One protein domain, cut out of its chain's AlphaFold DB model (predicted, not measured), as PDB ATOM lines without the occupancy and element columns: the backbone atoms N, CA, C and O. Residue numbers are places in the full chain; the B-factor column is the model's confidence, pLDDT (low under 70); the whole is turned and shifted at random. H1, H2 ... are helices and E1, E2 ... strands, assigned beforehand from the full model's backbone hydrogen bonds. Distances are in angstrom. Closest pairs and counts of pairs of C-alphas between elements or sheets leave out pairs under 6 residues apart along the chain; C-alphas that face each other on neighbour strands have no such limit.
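Overview. This is residues 4 to 138 of the 795 residues of an uncharacterized protein of Bacillus sp. HMF5848 (UniProt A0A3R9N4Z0). A strongly twisted sheet of five antiparallel strands makes the middle layer, with H2 and H6 over one face and H3 and H5 over the other. H1 lies at one end of the longest axis beside H2 and H6, and the small H4 at the other end beside H5. The printed part has 135 residues, with six named helices and five named strands in the order H1 H2 E1 E2 H3 H4 H5 E3 H6 E4 E5; the sheet's order is E1 E2 E4 E5 E3, and the class is mixed. It is compact, with a radius of gyration of the C-alphas of 14.3 A and spans of 45 by 32 by 23 A.

Along the chain. H1 is residues 4 to 12, beginning at C-alpha 4 (-27.712, 31.846, 143.430), and H2 residues 20 to 31, 16.8 A long. E1, residues 37 to 44, measures 22.8 A, and E2, residues 47 to 57, measures 27.6 A and bends by 71 degrees at residue 50. H3 is residues 63 to 75, 18.3 A, H4 residues 78 to 81, and H5 residues 89 to 99, 15.4 A. E3 is residues 106 to 109, H6 residues 112 to 121, 14.4 A, E4 residues 124 to 128, and E5 residues 134 to 137, ending at C-alpha 137 (-14.334, 41.915, 119.749).

Arrangement. E1 and E2 form a hairpin, with N 40 and O 54 at 2.8 A. E2 and E4 have N 53 and O 127 at 2.9 A, the hairpin E4 and E5 has N 126 and O 135 at 2.9 A, and E5 and E3 have N 109 and O 134 at 2.9 A. E3, H6 and E4 form a split strand-helix-strand unit, two strands running the same way with E5 between them, and its crossover is right-handed. The sheet and its helices form three layers: H6 is over E4 at a height over the sheet of 7.4 A, on the same face as H2, at 9.4 A; H3 and H5, each at 8.8 A, are on the opposite face and apart from each other. H2 touches H6 with residues 23 to 27 alone, closest at the C-alphas of Ile 27 and Ile 116, 7.1 A, at a steep tilt of 57 degrees. H1 is not on the sheet; it touches H6 at the C-alphas of Leu 12 and Ser 113, 4.4 A. H1 and H2 form a helical hairpin, with the closest C-alphas, Val 8 and Val 30, 5.5 A apart. H4 touches H5, closest at the C-alphas of Ile 80 and Gln 95, 7.6 A. Every O i to N i+4 pair is within hydrogen-bond range in H2 and H6, against 4 of 5 in H1, 8 of 9 in H3 and 5 of 7 in H5; H4 is too short for such a pair.

Size, cuts and confidence. The farthest C-alphas, Thr 4 and Lys 83, are 45.3 A apart. The printed part has no cut and no long link. The mean pLDDT of the printed part is 80.6; residues 4 to 6, 46 to 48 and 76 to 105 are under 70.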
ATOM      1  N   THR A   4     -27.981  31.024 144.625       64.38
ATOM      2  CA  THR A   4     -27.712  31.846 143.430       64.38
ATOM      3  C   THR A   4     -26.251  31.763 142.987       64.38
ATOM      4  O   THR A   4     -25.983  31.436 141.834       64.38
ATOM      5  N   GLN A   5     -25.302  31.970 143.912       67.19
ATOM      6  CA  GLN A   5     -23.860  31.810 143.661       67.19
ATOM      7  C   GLN A   5     -23.557  30.423 143.083       67.19
ATOM      8  O   GLN A   5     -22.949  30.313 142.022       67.19
ATOM      9  N   SER A   6     -24.086  29.367 143.709       69.25
ATOM     10  CA  SER A   6     -23.867  27.986 143.262       69.25
ATOM     11  C   SER A   6     -24.502  27.642 141.905       69.25
ATOM     12  O   SER A   6     -24.211  26.576 141.359       69.25
ATOM     13  N   VAL A   7     -25.411  28.472 141.382       77.50
ATOM     14  CA  VAL A   7     -25.961  28.353 140.022       77.50
ATOM     15  C   VAL A   7     -25.081  29.132 139.049       77.50
ATOM     16  O   VAL A   7     -24.637  28.557 138.060       77.50
ATOM     17  N   VAL A   8     -24.747  30.386 139.367       81.56
ATOM     18  CA  VAL A   8     -23.870  31.239 138.551       81.56
ATOM     19  C   VAL A   8     -22.508  30.578 138.308       81.56
ATOM     20  O   VAL A   8     -22.088  30.471 137.160       81.56
ATOM     21  N   GLU A   9     -21.860  30.033 139.342       81.06
ATOM     22  CA  GLU A   9     -20.586  29.303 139.212       81.06
ATOM     23  C   GLU A   9     -20.669  28.095 138.269       81.06
ATOM     24  O   GLU A   9     -19.721  27.824 137.528       81.06
ATOM     25  N   LYS A  10     -21.797  27.370 138.269       84.75
ATOM     26  CA  LYS A  10     -22.014  26.227 137.372       84.75
ATOM     27  C   LYS A  10     -22.232  26.697 135.939       84.75
ATOM     28  O   LYS A  10     -21.591  26.165 135.037       84.75
ATOM     29  N   THR A  11     -23.077  27.709 135.732       83.12
ATOM     30  CA  THR A  11     -23.366  28.272 134.404       83.12
ATOM     31  C   THR A  11     -22.117  28.883 133.766       83.12
ATOM     32  O   THR A  11     -21.871  28.654 132.586       83.12
ATOM     33  N   LEU A  12     -21.266  29.569 134.541       85.62
ATOM     34  CA  LEU A  12     -19.979  30.107 134.077       85.62
ATOM     35  C   LEU A  12     -19.031  29.019 133.539       85.62
ATOM     36  O   LEU A  12     -18.294  29.267 132.584       85.62
ATOM     37  N   GLN A  13     -19.051  27.815 134.117       88.38
ATOM     38  CA  GLN A  13     -18.197  26.698 133.689       88.38
ATOM     39  C   GLN A  13     -18.704  25.966 132.435       88.38
ATOM     40  O   GLN A  13     -17.964  25.146 131.884       88.38
ATOM     41  N   LEU A  14     -19.927  26.244 131.965       89.50
ATOM     42  CA  LEU A  14     -20.486  25.580 130.788       89.50
ATOM     43  C   LEU A  14     -19.750  25.981 129.493       89.50
ATOM     44  O   LEU A  14     -19.348  27.142 129.330       89.50
ATOM     45  N   PRO A  15     -19.591  25.042 128.540       90.56
ATOM     46  CA  PRO A  15     -19.209  25.377 127.177       90.56
ATOM     47  C   PRO A  15     -20.358  26.102 126.459       90.56
ATOM     48  O   PRO A  15     -21.525  25.956 126.826       90.56
ATOM     49  N   LEU A  16     -20.031  26.849 125.405       88.75
ATOM     50  CA  LEU A  16     -21.039  27.431 124.518       88.75
ATOM     51  C   LEU A  16     -21.739  26.324 123.703       88.75
ATOM     52  O   LEU A  16     -21.097  25.480 123.077       88.75
ATOM     53  N   ASP A  17     -23.071  26.337 123.716       89.25
ATOM     54  CA  ASP A  17     -23.934  25.486 122.890       89.25
ATOM     55  C   ASP A  17     -23.884  25.969 121.425       89.25
ATOM     56  O   ASP A  17     -23.608  27.136 121.158       89.25
ATOM     57  N   LYS A  18     -24.195  25.097 120.462       87.06
ATOM     58  CA  LYS A  18     -24.421  25.493 119.063       87.06
ATOM     59  C   LYS A  18     -25.731  26.260 118.883       87.06
ATOM     60  O   LYS A  18     -25.875  27.002 117.917       87.06
ATOM     61  N   ASN A  19     -26.701  26.088 119.780       89.38
ATOM     62  CA  ASN A  19     -27.973  26.806 119.737       89.38
ATOM     63  C   ASN A  19     -27.836  28.213 120.344       89.38
ATOM     64  O   ASN A  19     -27.630  28.370 121.551       89.38
ATOM     65  N   LEU A  20     -28.027  29.254 119.521       88.81
ATOM     66  CA  LEU A  20     -27.885  30.647 119.960       88.81
ATOM     67  C   LEU A  20     -28.838  31.006 121.111       88.81
ATOM     68  O   LEU A  20     -28.478  31.801 121.979       88.81
ATOM     69  N   LYS A  21     -30.037  30.406 121.160       91.44
ATOM     70  CA  LYS A  21     -30.999  30.664 122.244       91.44
ATOM     71  C   LYS A  21     -30.471  30.188 123.594       91.44
ATOM     72  O   LYS A  21     -30.649  30.912 124.568       91.44
ATOM     73  N   THR A  22     -29.807  29.031 123.644       91.50
ATOM     74  CA  THR A  22     -29.255  28.479 124.889       91.50
ATOM     75  C   THR A  22     -28.165  29.392 125.456       91.50
ATOM     76  O   THR A  22     -28.189  29.723 126.641       91.50
ATOM     77  N   ASN A  23     -27.265  29.891 124.601       91.62
ATOM     78  CA  ASN A  23     -26.215  30.827 125.019       91.62
ATOM     79  C   ASN A  23     -26.788  32.183 125.471       91.62
ATOM     80  O   ASN A  23     -26.288  32.778 126.425       91.62
ATOM     81  N   ILE A  24     -27.862  32.658 124.826       91.44
ATOM     82  CA  ILE A  24     -28.594  33.857 125.259       91.44
ATOM     83  C   ILE A  24     -29.201  33.664 126.657       91.44
ATOM     84  O   ILE A  24     -29.123  34.597 127.457       91.44
ATOM     85  N   SER A  25     -29.775  32.492 126.970       91.81
ATOM     86  CA  SER A  25     -30.211  32.184 128.340       91.81
ATOM     87  C   SER A  25     -29.030  32.156 129.306       91.81
ATOM     88  O   SER A  25     -29.066  32.916 130.260       91.81
ATOM     89  N   TYR A  26     -27.934  31.439 129.026       91.62
ATOM     90  CA  TYR A  26     -26.786  31.375 129.945       91.62
ATOM     91  C   TYR A  26     -26.221  32.754 130.334       91.62
ATOM     92  O   TYR A  26     -25.871  32.965 131.493       91.62
ATOM     93  N   ILE A  27     -26.162  33.712 129.399       91.06
ATOM     94  CA  ILE A  27     -25.724  35.087 129.703       91.06
ATOM     95  C   ILE A  27     -26.773  35.834 130.546       91.06
ATOM     96  O   ILE A  27     -26.411  36.507 131.514       91.06
ATOM     97  N   LYS A  28     -28.067  35.692 130.226       89.94
ATOM     98  CA  LYS A  28     -29.172  36.288 130.999       89.94
ATOM     99  C   LYS A  28     -29.334  35.685 132.395       89.94
ATOM    100  O   LYS A  28     -29.639  36.422 133.321       89.94
ATOM    101  N   ASP A  29     -29.091  34.393 132.571       89.38
ATOM    102  CA  ASP A  29     -29.203  33.700 133.858       89.38
ATOM    103  C   ASP A  29     -28.067  34.103 134.821       89.38
ATOM    104  O   ASP A  29     -28.219  34.005 136.037       89.38
ATOM    105  N   VAL A  30     -26.933  34.577 134.285       90.00
ATOM    106  CA  VAL A  30     -25.773  35.052 135.061       90.00
ATOM    107  C   VAL A  30     -25.845  36.551 135.365       90.00
ATOM    108  O   VAL A  30     -25.612  36.951 136.506       90.00
ATOM    109  N   LEU A  31     -26.153  37.393 134.372       87.88
ATOM    110  CA  LEU A  31     -26.151  38.859 134.527       87.88
ATOM    111  C   LEU A  31     -27.523  39.453 134.882       87.88
ATOM    112  O   LEU A  31     -27.580  40.589 135.351       87.88
ATOM    113  N   GLU A  32     -28.602  38.686 134.697       87.62
ATOM    114  CA  GLU A  32     -30.001  39.128 134.792       87.62
ATOM    115  C   GLU A  32     -30.291  40.350 133.891       87.62
ATOM    116  O   GLU A  32     -29.502  40.705 133.012       87.62
ATOM    117  N   ASP A  33     -31.459  40.978 134.043       83.69
ATOM    118  CA  ASP A  33     -31.853  42.163 133.265       83.69
ATOM    119  C   ASP A  33     -31.259  43.461 133.857       83.69
ATOM    120  O   ASP A  33     -31.974  44.409 134.176       83.69
ATOM    121  N   SER A  34     -29.930  43.490 134.023       90.19
ATOM    122  CA  SER A  34     -29.176  44.666 134.488       90.19
ATOM    123  C   SER A  34     -29.165  45.773 133.426       90.19
ATOM    124  O   SER A  34     -28.881  45.525 132.256       90.19
ATOM    125  N   VAL A  35     -29.436  47.015 133.835       91.50
ATOM    126  CA  VAL A  35     -29.699  48.172 132.947       91.50
ATOM    127  C   VAL A  35     -28.483  48.647 132.143       91.50
ATOM    128  O   VAL A  35     -28.604  49.469 131.232       91.50
ATOM    129  N   ASP A  36     -27.290  48.166 132.468       91.75
ATOM    130  CA  ASP A  36     -26.051  48.393 131.725       91.75
ATOM    131  C   ASP A  36     -25.751  47.310 130.671       91.75
ATOM    132  O   ASP A  36     -24.928  47.549 129.791       91.75
ATOM    133  N   LEU A  37     -26.427  46.157 130.693       93.12
ATOM    134  CA  LEU A  37     -26.244  45.094 129.702       93.12
ATOM    135  C   LEU A  37     -27.102  45.342 128.454       93.12
ATOM    136  O   LEU A  37     -28.325  45.215 128.486       93.12
ATOM    137  N   VAL A  38     -26.460  45.606 127.315       92.69
ATOM    138  CA  VAL A  38     -27.150  45.741 126.028       92.69
ATOM    139  C   VAL A  38     -27.004  44.465 125.208       92.69
ATOM    140  O   VAL A  38     -25.904  43.964 124.974       92.69
ATOM    141  N   LYS A  39     -28.145  43.972 124.720       93.06
ATOM    142  CA  LYS A  39     -28.250  42.883 123.748       93.06
ATOM    143  C   LYS A  39     -28.778  43.425 122.419       93.06
ATOM    144  O   LYS A  39     -29.829  44.061 122.385       93.06
ATOM    145  N   ARG A  40     -28.089  43.127 121.318       90.75
ATOM    146  CA  ARG A  40     -28.541  43.388 119.943       90.75
ATOM    147  C   ARG A  40     -28.619  42.072 119.173       90.75
ATOM    148  O   ARG A  40     -27.589  41.481 118.860       90.75
ATOM    149  N   ASP A  41     -29.830  41.610 118.874       89.94
ATOM    150  CA  ASP A  41     -30.044  40.547 117.886       89.94
ATOM    151  C   ASP A  41     -29.943  41.128 116.472       89.94
ATOM    152  O   ASP A  41     -30.475  42.208 116.212       89.94
ATOM    153  N   PHE A  42     -29.298  40.410 115.553       85.31
ATOM    154  CA  PHE A  42     -29.257  40.769 114.136       85.31
ATOM    155  C   PHE A  42     -29.192  39.529 113.229       85.31
ATOM    156  O   PHE A  42     -29.092  38.386 113.686       85.31
ATOM    157  N   ILE A  43     -29.323  39.768 111.926       83.94
ATOM    158  CA  ILE A  43     -29.415  38.755 110.871       83.94
ATOM    159  C   ILE A  43     -28.525  39.210 109.707       83.94
ATOM    160  O   ILE A  43     -28.465  40.400 109.410       83.94
ATOM    161  N   PHE A  44     -27.832  38.274 109.059       79.81
ATOM    162  CA  PHE A  44     -27.000  38.543 107.879       79.81
ATOM    163  C   PHE A  44     -27.895  38.716 106.641       79.81
ATOM    164  O   PHE A  44     -28.765  37.873 106.420       79.81
ATOM    165  N   HIS A  45     -27.716  39.789 105.855       71.75
ATOM    166  CA  HIS A  45     -28.754  40.300 104.938       71.75
ATOM    167  C   HIS A  45     -29.344  39.236 103.988       71.75
ATOM    168  O   HIS A  45     -30.539  38.940 104.050       71.75
ATOM    169  N   ASP A  46     -28.492  38.604 103.180       67.00
ATOM    170  CA  ASP A  46     -28.891  37.584 102.198       67.00
ATOM    171  C   ASP A  46     -29.001  36.168 102.810       67.00
ATOM    172  O   ASP A  46     -29.520  35.242 102.189       67.00
ATOM    173  N   TYR A  47     -28.570  35.992 104.066       67.94
ATOM    174  CA  TYR A  47     -28.541  34.716 104.792       67.94
ATOM    175  C   TYR A  47     -29.494  34.748 105.997       67.94
ATOM    176  O   TYR A  47     -29.110  34.497 107.139       67.94
ATOM    177  N   GLN A  48     -30.779  35.010 105.732       66.62
ATOM    178  CA  GLN A  48     -31.818  35.225 106.756       66.62
ATOM    179  C   GLN A  48     -32.046  34.051 107.735       66.62
ATOM    180  O   GLN A  48     -32.677  34.207 108.784       66.62
ATOM    181  N   SER A  49     -31.537  32.860 107.405       70.38
ATOM    182  CA  SER A  49     -31.549  31.670 108.262       70.38
ATOM    183  C   SER A  49     -30.450  31.667 109.335       70.38
ATOM    184  O   SER A  49     -30.548  30.890 110.288       70.38
ATOM    185  N   LEU A  50     -29.429  32.522 109.207       75.62
ATOM    186  CA  LEU A  50     -28.321  32.657 110.145       75.62
ATOM    187  C   LEU A  50     -28.555  33.868 111.055       75.62
ATOM    188  O   LEU A  50     -28.681  35.005 110.598       75.62
ATOM    189  N   LYS A  51     -28.622  33.616 112.361       86.19
ATOM    190  CA  LYS A  51     -28.903  34.633 113.384       86.19
ATOM    191  C   LYS A  51     -27.669  34.873 114.233       86.19
ATOM    192  O   LYS A  51     -26.899  33.944 114.474       86.19
ATOM    193  N   ALA A  52     -27.509  36.097 114.711       87.69
ATOM    194  CA  ALA A  52     -26.439  36.472 115.616       87.69
ATOM    195  C   ALA A  52     -26.964  37.339 116.763       87.69
ATOM    196  O   ALA A  52     -27.970  38.039 116.626       87.69
ATOM    197  N   ALA A  53     -26.269  37.293 117.896       91.25
ATOM    198  CA  ALA A  53     -26.496  38.188 119.019       91.25
ATOM    199  C   ALA A  53     -25.174  38.823 119.457       91.25
ATOM    200  O   ALA A  53     -24.152  38.150 119.591       91.25
ATOM    201  N   CYS A  54     -25.225  40.128 119.682       91.00
ATOM    202  CA  CYS A  54     -24.143  40.964 120.168       91.00
ATOM    203  C   CYS A  54     -24.480  41.410 121.600       91.00
ATOM    204  O   CYS A  54     -25.579  41.918 121.842       91.00
ATOM    205  N   PHE A  55     -23.559  41.197 122.540       93.12
ATOM    206  CA  PHE A  55     -23.674  41.594 123.945       93.12
ATOM    207  C   PHE A  55     -22.531  42.535 124.329       93.12
ATOM    208  O   PHE A  55     -21.372  42.241 124.037       93.12
ATOM    209  N   TYR A  56     -22.849  43.638 125.004       92.19
ATOM    210  CA  TYR A  56     -21.873  44.620 125.481       92.19
ATOM    211  C   TYR A  56     -22.407  45.400 126.693       92.19
ATOM    212  O   TYR A  56     -23.614  45.414 126.939       92.19
ATOM    213  N   THR A  57     -21.514  46.048 127.449       92.62
ATOM    214  CA  THR A  57     -21.887  46.882 128.608       92.62
ATOM    215  C   THR A  57     -21.868  48.367 128.238       92.62
ATOM    216  O   THR A  57     -20.811  48.922 127.929       92.62
ATOM    217  N   ASP A  58     -23.030  49.016 128.296       90.44
ATOM    218  CA  ASP A  58     -23.210  50.436 127.978       90.44
ATOM    219  C   ASP A  58     -22.345  51.340 128.882       90.44
ATOM    220  O   ASP A  58     -22.157  51.074 130.070       90.44
ATOM    221  N   GLY A  59     -21.768  52.397 128.309       88.00
ATOM    222  CA  GLY A  59     -20.795  53.277 128.974       88.00
ATOM    223  C   GLY A  59     -19.389  52.688 129.220       88.00
ATOM    224  O   GLY A  59     -18.486  53.435 129.604       88.00
ATOM    225  N   LEU A  60     -19.153  51.386 128.983       89.56
ATOM    226  CA  LEU A  60     -17.800  50.788 128.952       89.56
ATOM    227  C   LEU A  60     -17.268  50.557 127.524       89.56
ATOM    228  O   LEU A  60     -16.076  50.284 127.341       89.56
ATOM    229  N   THR A  61     -18.142  50.639 126.522       88.94
ATOM    230  CA  THR A  61     -17.846  50.335 125.116       88.94
ATOM    231  C   THR A  61     -18.035  51.537 124.200       88.94
ATOM    232  O   THR A  61     -18.996  52.287 124.354       88.94
ATOM    233  N   ASN A  62     -17.212  51.655 123.154       87.31
ATOM    234  CA  ASN A  62     -17.432  52.645 122.100       87.31
ATOM    235  C   ASN A  62     -18.626  52.238 121.215       87.31
ATOM    236  O   ASN A  62     -18.478  51.439 120.288       87.31
ATOM    237  N   THR A  63     -19.802  52.811 121.480       84.81
ATOM    238  CA  THR A  63     -21.044  52.521 120.747       84.81
ATOM    239  C   THR A  63     -20.899  52.742 119.240       84.81
ATOM    240  O   THR A  63     -21.288  51.876 118.465       84.81
ATOM    241  N   SER A  64     -20.228  53.810 118.799       85.12
ATOM    242  CA  SER A  64     -20.013  54.082 117.366       85.12
ATOM    243  C   SER A  64     -19.018  53.133 116.685       85.12
ATOM    244  O   SER A  64     -19.010  53.030 115.456       85.12
ATOM    245  N   ALA A  65     -18.182  52.421 117.446       83.81
ATOM    246  CA  ALA A  65     -17.403  51.300 116.925       83.81
ATOM    247  C   ALA A  65     -18.273  50.039 116.783       83.81
ATOM    248  O   ALA A  65     -18.156  49.333 115.783       83.81
ATOM    249  N   ILE A  66     -19.181  49.793 117.735       85.31
ATOM    250  CA  ILE A  66     -20.144  48.681 117.689       85.31
ATOM    251  C   ILE A  66     -21.156  48.867 116.549       85.31
ATOM    252  O   ILE A  66     -21.475  47.905 115.862       85.31
ATOM    253  N   GLU A  67     -21.623  50.089 116.290       85.19
ATOM    254  CA  GLU A  67     -22.540  50.396 115.184       85.19
ATOM    255  C   GLU A  67     -21.910  50.074 113.823       85.19
ATOM    256  O   GLU A  67     -22.486  49.312 113.049       85.19
ATOM    257  N   LYS A  68     -20.682  50.548 113.569       83.56
ATOM    258  CA  LYS A  68     -19.926  50.242 112.337       83.56
ATOM    259  C   LYS A  68     -19.588  48.758 112.201       83.56
ATOM    260  O   LYS A  68     -19.604  48.211 111.103       83.56
ATOM    261  N   LEU A  69     -19.295  48.093 113.317       81.88
ATOM    262  CA  LEU A  69     -19.083  46.649 113.369       81.88
ATOM    263  C   LEU A  69     -20.362  45.884 112.998       81.88
ATOM    264  O   LEU A  69     -20.298  44.946 112.209       81.88
ATOM    265  N   LEU A  70     -21.521  46.286 113.527       83.25
ATOM    266  CA  LEU A  70     -22.819  45.695 113.193       83.25
ATOM    267  C   LEU A  70     -23.222  45.974 111.739       83.25
ATOM    268  O   LEU A  70     -23.831  45.109 111.117       83.25
ATOM    269  N   GLU A  71     -22.879  47.138 111.189       83.12
ATOM    270  CA  GLU A  71     -23.075  47.482 109.775       83.12
ATOM    271  C   GLU A  71     -22.223  46.581 108.862       83.12
ATOM    272  O   GLU A  71     -22.762  45.894 107.992       83.12
ATOM    273  N   ALA A  72     -20.915  46.477 109.125       79.62
ATOM    274  CA  ALA A  72     -20.013  45.597 108.381       79.62
ATOM    275  C   ALA A  72     -20.412  44.110 108.497       79.62
ATOM    276  O   ALA A  72     -20.407  43.374 107.508       79.62
ATOM    277  N   LEU A  73     -20.834  43.664 109.684       78.44
ATOM    278  CA  LEU A  73     -21.338  42.304 109.891       78.44
ATOM    279  C   LEU A  73     -22.673  42.038 109.177       78.44
ATOM    280  O   LEU A  73     -22.922  40.891 108.828       78.44
ATOM    281  N   GLN A  74     -23.521  43.042 108.939       78.19
ATOM    282  CA  GLN A  74     -24.795  42.856 108.231       78.19
ATOM    283  C   GLN A  74     -24.653  42.892 106.703       78.19
ATOM    284  O   GLN A  74     -25.326  42.107 106.034       78.19
ATOM    285  N   TYR A  75     -23.789  43.764 106.165       75.38
ATOM    286  CA  TYR A  75     -23.689  44.036 104.720       75.38
ATOM    287  C   TYR A  75     -22.405  43.534 104.040       75.38
ATOM    288  O   TYR A  75     -22.394  43.349 102.822       75.38
ATOM    289  N   GLU A  76     -21.305  43.334 104.771       68.69
ATOM    290  CA  GLU A  76     -20.029  42.902 104.177       68.69
ATOM    291  C   GLU A  76     -19.719  41.426 104.424       68.69
ATOM    292  O   GLU A  76     -19.118  40.781 103.563       68.69
ATOM    293  N   ALA A  77     -20.201  40.857 105.535       64.88
ATOM    294  CA  ALA A  77     -20.084  39.424 105.822       64.88
ATOM    295  C   ALA A  77     -20.699  38.538 104.726       64.88
ATOM    296  O   ALA A  77     -20.225  37.428 104.484       64.88
ATOM    297  N   THR A  78     -21.723  39.029 104.028       61.88
ATOM    298  CA  THR A  78     -22.392  38.311 102.938       61.88
ATOM    299  C   THR A  78     -21.470  38.028 101.752       61.88
ATOM    300  O   THR A  78     -21.468  36.912 101.244       61.88
ATOM    301  N   LYS A  79     -20.547  38.948 101.435       62.16
ATOM    302  CA  LYS A  79     -19.506  38.778 100.396       62.16
ATOM    303  C   LYS A  79     -18.500  37.653 100.718       62.16
ATOM    304  O   LYS A  79     -17.720  37.241  99.854       62.16
ATOM    305  N   ILE A  80     -18.470  37.195 101.974       60.69
ATOM    306  CA  ILE A  80     -17.686  36.046 102.453       60.69
ATOM    307  C   ILE A  80     -18.573  34.789 102.479       60.69
ATOM    308  O   ILE A  80     -18.142  33.737 102.011       60.69
ATOM    309  N   LEU A  81     -19.821  34.905 102.952       58.22
ATOM    310  CA  LEU A  81     -20.810  33.815 102.975       58.22
ATOM    311  C   LEU A  81     -21.116  33.236 101.584       58.22
ATOM    312  O   LEU A  81     -21.267  32.021 101.485       58.22
ATOM    313  N   ASP A  82     -21.103  34.046 100.518       57.06
ATOM    314  CA  ASP A  82     -21.268  33.596  99.119       57.06
ATOM    315  C   ASP A  82     -20.272  32.496  98.692       57.06
ATOM    316  O   ASP A  82     -20.503  31.772  97.722       57.06
ATOM    317  N   LYS A  83     -19.144  32.353  99.403       55.19
ATOM    318  CA  LYS A  83     -18.110  31.334  99.147       55.19
ATOM    319  C   LYS A  83     -18.245  30.090 100.032       55.19
ATOM    320  O   LYS A  83     -17.462  29.154  99.876       55.19
ATOM    321  N   ILE A  84     -19.198  30.072 100.966       54.16
ATOM    322  CA  ILE A  84     -19.353  29.042 101.999       54.16
ATOM    323  C   ILE A  84     -20.636  28.247 101.738       54.16
ATOM    324  O   ILE A  84     -21.744  28.785 101.746       54.16
ATOM    325  N   THR A  85     -20.513  26.932 101.557       51.91
ATOM    326  CA  THR A  85     -21.680  26.042 101.521       51.91
ATOM    327  C   THR A  85     -22.280  25.880 102.922       51.91
ATOM    328  O   THR A  85     -21.582  25.839 103.932       51.91
ATOM    329  N   VAL A  86     -23.610  25.752 102.986       50.53
ATOM    330  CA  VAL A  86     -24.458  25.855 104.201       50.53
ATOM    331  C   VAL A  86     -24.101  24.875 105.346       50.53
ATOM    332  O   VAL A  86     -24.629  24.991 106.452       50.53
ATOM    333  N   LEU A  87     -23.209  23.912 105.106       48.28
ATOM    334  CA  LEU A  87     -22.905  22.786 105.992       48.28
ATOM    335  C   LEU A  87     -21.813  23.065 107.043       48.28
ATOM    336  O   LEU A  87     -21.777  22.364 108.050       48.28
ATOM    337  N   GLU A  88     -20.956  24.079 106.868       57.56
ATOM    338  CA  GLU A  88     -19.761  24.277 107.714       57.56
ATOM    339  C   GLU A  88     -19.804  25.562 108.566       57.56
ATOM    340  O   GLU A  88     -18.890  26.388 108.547       57.56
ATOM    341  N   ARG A  89     -20.869  25.733 109.365       60.22
ATOM    342  CA  ARG A  89     -21.079  26.925 110.223       60.22
ATOM    343  C   ARG A  89     -19.945  27.216 111.221       60.22
ATOM    344  O   ARG A  89     -19.764  28.370 111.595       60.22
ATOM    345  N   GLU A  90     -19.158  26.220 111.624       58.56
ATOM    346  CA  GLU A  90     -17.974  26.424 112.478       58.56
ATOM    347  C   GLU A  90     -16.843  27.158 111.738       58.56
ATOM    348  O   GLU A  90     -16.167  28.008 112.321       58.56
ATOM    349  N   GLN A  91     -16.679  26.923 110.430       62.59
ATOM    350  CA  GLN A  91     -15.700  27.659 109.627       62.59
ATOM    351  C   GLN A  91     -16.087  29.132 109.442       62.59
ATOM    352  O   GLN A  91     -15.203  29.964 109.246       62.59
ATOM    353  N   PHE A  92     -17.374  29.487 109.529       66.88
ATOM    354  CA  PHE A  92     -17.824  30.871 109.358       66.88
ATOM    355  C   PHE A  92     -17.212  31.818 110.400       66.88
ATOM    356  O   PHE A  92     -16.745  32.891 110.029       66.88
ATOM    357  N   ILE A  93     -17.115  31.419 111.674       69.44
ATOM    358  CA  ILE A  93     -16.458  32.247 112.703       69.44
ATOM    359  C   ILE A  93     -14.968  32.444 112.407       69.44
ATOM    360  O   ILE A  93     -14.455  33.560 112.521       69.44
ATOM    361  N   LYS A  94     -14.288  31.390 111.947       69.25
ATOM    362  CA  LYS A  94     -12.891  31.481 111.519       69.25
ATOM    363  C   LYS A  94     -12.731  32.423 110.315       69.25
ATOM    364  O   LYS A  94     -11.859  33.286 110.331       69.25
ATOM    365  N   GLN A  95     -13.610  32.337 109.316       66.25
ATOM    366  CA  GLN A  95     -13.561  33.206 108.137       66.25
ATOM    367  C   GLN A  95     -13.974  34.662 108.428       66.25
ATOM    368  O   GLN A  95     -13.391  35.563 107.826       66.25
ATOM    369  N   LEU A  96     -14.888  34.925 109.373       69.50
ATOM    370  CA  LEU A  96     -15.163  36.280 109.889       69.50
ATOM    371  C   LEU A  96     -13.891  36.913 110.473       69.50
ATOM    372  O   LEU A  96     -13.560  38.062 110.167       69.50
ATOM    373  N   LYS A  97     -13.168  36.140 111.292       68.12
ATOM    374  CA  LYS A  97     -11.910  36.544 111.929       68.12
ATOM    375  C   LYS A  97     -10.782  36.776 110.923       68.12
ATOM    376  O   LYS A  97     -10.036  37.736 111.075       68.12
ATOM    377  N   GLU A  98     -10.664  35.925 109.907       66.88
ATOM    378  CA  GLU A  98      -9.586  36.003 108.911       66.88
ATOM    379  C   GLU A  98      -9.825  37.067 107.823       66.88
ATOM    380  O   GLU A  98      -8.856  37.640 107.330       66.88
ATOM    381  N   ASN A  99     -11.080  37.366 107.456       60.56
ATOM    382  CA  ASN A  99     -11.385  38.208 106.284       60.56
ATOM    383  C   ASN A  99     -12.047  39.562 106.589       60.56
ATOM    384  O   ASN A  99     -11.956  40.458 105.754       60.56
ATOM    385  N   LEU A 100     -12.746  39.720 107.720       59.38
ATOM    386  CA  LEU A 100     -13.670  40.851 107.922       59.38
ATOM    387  C   LEU A 100     -13.190  41.843 108.994       59.38
ATOM    388  O   LEU A 100     -13.271  43.054 108.811       59.38
ATOM    389  N   ILE A 101     -12.649  41.354 110.113       61.25
ATOM    390  CA  ILE A 101     -12.350  42.187 111.293       61.25
ATOM    391  C   ILE A 101     -10.832  42.393 111.456       61.25
ATOM    392  O   ILE A 101     -10.249  42.112 112.499       61.25
ATOM    393  N   MET A 102     -10.176  42.908 110.411       54.59
ATOM    394  CA  MET A 102      -8.708  43.060 110.364       54.59
ATOM    395  C   MET A 102      -8.131  44.037 111.412       54.59
ATOM    396  O   MET A 102      -6.949  43.962 111.731       54.59
ATOM    397  N   ASN A 103      -8.953  44.955 111.941       52.00
ATOM    398  CA  ASN A 103      -8.512  46.094 112.759       52.00
ATOM    399  C   ASN A 103      -8.917  46.034 114.245       52.00
ATOM    400  O   ASN A 103      -8.618  46.972 114.984       52.00
ATOM    401  N   ALA A 104      -9.585  44.971 114.709       58.66
ATOM    402  CA  ALA A 104      -9.902  44.793 116.129       58.66
ATOM    403  C   ALA A 104      -9.194  43.555 116.686       58.66
ATOM    404  O   ALA A 104      -9.120  42.521 116.027       58.66
ATOM    405  N   SER A 105      -8.705  43.632 117.927       65.25
ATOM    406  CA  SER A 105      -8.156  42.461 118.613       65.25
ATOM    407  C   SER A 105      -9.274  41.449 118.880       65.25
ATOM    408  O   SER A 105     -10.068  41.623 119.805       65.25
ATOM    409  N   LEU A 106      -9.341  40.414 118.043       77.75
ATOM    410  CA  LEU A 106     -10.272  39.299 118.178       77.75
ATOM    411  C   LEU A 106      -9.713  38.193 119.070       77.75
ATOM    412  O   LEU A 106      -8.546  37.815 118.958       77.75
ATOM    413  N   LYS A 107     -10.588  37.597 119.883       84.31
ATOM    414  CA  LYS A 107     -10.312  36.348 120.602       84.31
ATOM    415  C   LYS A 107     -11.508  35.401 120.478       84.31
ATOM    416  O   LYS A 107     -12.628  35.774 120.812       84.31
ATOM    417  N   GLU A 108     -11.258  34.173 120.030       86.06
ATOM    418  CA  GLU A 108     -12.243  33.083 120.086       86.06
ATOM    419  C   GLU A 108     -12.473  32.655 121.540       86.06
ATOM    420  O   GLU A 108     -11.532  32.587 122.337       86.06
ATOM    421  N   ILE A 109     -13.724  32.348 121.872       89.56
ATOM    422  CA  ILE A 109     -14.140  31.854 123.187       89.56
ATOM    423  C   ILE A 109     -15.004  30.610 123.058       89.56
ATOM    424  O   ILE A 109     -15.745  30.455 122.086       89.56
ATOM    425  N   LYS A 110     -14.907  29.724 124.053       90.00
ATOM    426  CA  LYS A 110     -15.619  28.433 124.073       90.00
ATOM    427  C   LYS A 110     -16.385  28.187 125.374       90.00
ATOM    428  O   LYS A 110     -17.089  27.185 125.472       90.00
ATOM    429  N   LYS A 111     -16.268  29.081 126.363       92.56
ATOM    430  CA  LYS A 111     -16.951  29.001 127.666       92.56
ATOM    431  C   LYS A 111     -17.810  30.227 127.946       92.56
ATOM    432  O   LYS A 111     -17.474  31.333 127.527       92.56
ATOM    433  N   VAL A 112     -18.854  30.042 128.752       91.06
ATOM    434  CA  VAL A 112     -19.692  31.145 129.245       91.06
ATOM    435  C   VAL A 112     -18.871  32.129 130.088       91.06
ATOM    436  O   VAL A 112     -19.000  33.332 129.880       91.06
ATOM    437  N   SER A 113     -17.965  31.666 130.962       92.56
ATOM    438  CA  SER A 113     -17.102  32.557 131.760       92.56
ATOM    439  C   SER A 113     -16.320  33.558 130.907       92.56
ATOM    440  O   SER A 113     -16.282  34.740 131.221       92.56
ATOM    441  N   GLU A 114     -15.761  33.108 129.782       92.44
ATOM    442  CA  GLU A 114     -14.958  33.944 128.885       92.44
ATOM    443  C   GLU A 114     -15.801  35.024 128.184       92.44
ATOM    444  O   GLU A 114     -15.283  36.100 127.887       92.44
ATOM    445  N   ALA A 115     -17.093  34.761 127.950       92.19
ATOM    446  CA  ALA A 115     -18.043  35.763 127.469       92.19
ATOM    447  C   ALA A 115     -18.379  36.792 128.561       92.19
ATOM    448  O   ALA A 115     -18.359  37.995 128.309       92.19
ATOM    449  N   ILE A 116     -18.666  36.324 129.779       93.38
ATOM    450  CA  ILE A 116     -19.033  37.183 130.911       93.38
ATOM    451  C   ILE A 116     -17.874  38.114 131.296       93.38
ATOM    452  O   ILE A 116     -18.077  39.325 131.385       93.38
ATOM    453  N   ASP A 117     -16.654  37.584 131.424       92.81
ATOM    454  CA  ASP A 117     -15.448  38.370 131.714       92.81
ATOM    455  C   ASP A 117     -15.225  39.478 130.670       92.81
ATOM    456  O   ASP A 117     -14.881  40.608 131.017       92.81
ATOM    457  N   ALA A 118     -15.448  39.179 129.386       92.06
ATOM    458  CA  ALA A 118     -15.307  40.142 128.297       92.06
ATOM    459  C   ALA A 118     -16.343  41.277 128.387       92.06
ATOM    460  O   ALA A 118     -15.971  42.454 128.374       92.06
ATOM    461  N   ILE A 119     -17.624  40.929 128.563       93.00
ATOM    462  CA  ILE A 119     -18.732  41.888 128.718       93.00
ATOM    463  C   ILE A 119     -18.469  42.827 129.908       93.00
ATOM    464  O   ILE A 119     -18.577  44.048 129.771       93.00
ATOM    465  N   LEU A 120     -18.054  42.283 131.059       91.94
ATOM    466  CA  LEU A 120     -17.772  43.045 132.287       91.94
ATOM    467  C   LEU A 120     -16.498  43.910 132.206       91.94
ATOM    468  O   LEU A 120     -16.313  44.830 133.005       91.94
ATOM    469  N   VAL A 121     -15.616  43.646 131.239       90.56
ATOM    470  CA  VAL A 121     -14.409  44.441 130.957       90.56
ATOM    471  C   VAL A 121     -14.660  45.545 129.911       90.56
ATOM    472  O   VAL A 121     -13.819  46.438 129.766       90.56
ATOM    473  N   GLY A 122     -15.808  45.536 129.224       89.25
ATOM    474  CA  GLY A 122     -16.141  46.482 128.150       89.25
ATOM    475  C   GLY A 122     -15.752  46.007 126.744       89.25
ATOM    476  O   GLY A 122     -15.590  46.824 125.838       89.25
ATOM    477  N   ASP A 123     -15.575  44.701 126.545       91.06
ATOM    478  CA  ASP A 123     -15.532  44.116 125.204       91.06
ATOM    479  C   ASP A 123     -16.928  43.702 124.728       91.06
ATOM    480  O   ASP A 123     -17.846  43.482 125.520       91.06
ATOM    481  N   THR A 124     -17.071  43.573 123.411       91.12
ATOM    482  CA  THR A 124     -18.284  43.076 122.765       91.12
ATOM    483  C   THR A 124     -18.153  41.578 122.541       91.12
ATOM    484  O   THR A 124     -17.150  41.123 121.994       91.12
ATOM    485  N   VAL A 125     -19.174  40.808 122.910       92.12
ATOM    486  CA  VAL A 125     -19.259  39.376 122.608       92.12
ATOM    487  C   VAL A 125     -20.267  39.143 121.492       92.12
ATOM    488  O   VAL A 125     -21.451  39.452 121.630       92.12
ATOM    489  N   LEU A 126     -19.788  38.564 120.394       90.12
ATOM    490  CA  LEU A 126     -20.584  38.113 119.259       90.12
ATOM    491  C   LEU A 126     -20.793  36.594 119.331       90.12
ATOM    492  O   LEU A 126     -19.835  35.822 119.387       90.12
ATOM    493  N   LEU A 127     -22.056  36.178 119.274       90.31
ATOM    494  CA  LEU A 127     -22.497  34.786 119.196       90.31
ATOM    495  C   LEU A 127     -23.283  34.565 117.898       90.31
ATOM    496  O   LEU A 127     -24.079  35.421 117.510       90.31
ATOM    497  N   VAL A 128     -23.092  33.415 117.246       87.12
ATOM    498  CA  VAL A 128     -23.717  33.075 115.954       87.12
ATOM    499  C   VAL A 128     -24.398  31.707 116.032       87.12
ATOM    500  O   VAL A 128     -23.844  30.756 116.578       87.12
ATOM    501  N   ASP A 129     -25.604  31.599 115.480       86.06
ATOM    502  CA  ASP A 129     -26.414  30.382 115.529       86.06
ATOM    503  C   ASP A 129     -25.813  29.220 114.724       86.06
ATOM    504  O   ASP A 129     -25.508  29.337 113.536       86.06
ATOM    505  N   GLY A 130     -25.685  28.059 115.363       81.88
ATOM    506  CA  GLY A 130     -25.027  26.866 114.834       81.88
ATOM    507  C   GLY A 130     -23.524  26.770 115.132       81.88
ATOM    508  O   GLY A 130     -22.905  25.807 114.687       81.88
ATOM    509  N   SER A 131     -22.948  27.717 115.881       82.75
ATOM    510  CA  SER A 131     -21.551  27.691 116.338       82.75
ATOM    511  C   SER A 131     -21.458  27.438 117.845       82.75
ATOM    512  O   SER A 131     -22.107  28.130 118.621       82.75
ATOM    513  N   SER A 132     -20.604  26.498 118.264       83.62
ATOM    514  CA  SER A 132     -20.214  26.275 119.673       83.62
ATOM    515  C   SER A 132     -19.034  27.156 120.119       83.62
ATOM    516  O   SER A 132     -18.385  26.890 121.128       83.62
ATOM    517  N   GLU A 133     -18.723  28.188 119.340       85.94
ATOM    518  CA  GLU A 133     -17.683  29.179 119.612       85.94
ATOM    519  C   GLU A 133     -18.264  30.588 119.451       85.94
ATOM    520  O   GLU A 133     -19.198  30.802 118.672       85.94
ATOM    521  N   GLY A 134     -17.709  31.548 120.189       87.50
ATOM    522  CA  GLY A 134     -18.029  32.971 120.088       87.50
ATOM    523  C   GLY A 134     -16.786  33.816 119.811       87.50
ATOM    524  O   GLY A 134     -15.657  33.334 119.917       87.50
ATOM    525  N   LEU A 135     -16.991  35.094 119.490       88.19
ATOM    526  CA  LEU A 135     -15.915  36.067 119.291       88.19
ATOM    527  C   LEU A 135     -16.011  37.194 120.321       88.19
ATOM    528  O   LEU A 135     -17.012  37.905 120.373       88.19
ATOM    529  N   ILE A 136     -14.940  37.400 121.087       88.81
ATOM    530  CA  ILE A 136     -14.677  38.674 121.759       88.81
ATOM    531  C   ILE A 136     -14.124  39.640 120.713       88.81
ATOM    532  O   ILE A 136     -13.167  39.313 120.007       88.81
ATOM    533  N   ILE A 137     -14.702  40.836 120.659       87.81
ATOM    534  CA  ILE A 137     -14.334  41.915 119.749       87.81
ATOM    535  C   ILE A 137     -13.955  43.132 120.594       87.81
ATOM    536  O   ILE A 137     -14.776  43.653 121.351       87.81
ATOM    537  N   SER A 138     -12.692  43.559 120.484       85.69
ATOM    538  CA  SER A 138     -12.128  44.634 121.308       85.69
ATOM    539  C   SER A 138     -12.809  45.985 121.064       85.69
ATOM    540  O   SER A 138     -12.425  46.720 120.154       85.69
TER     541      SER A 138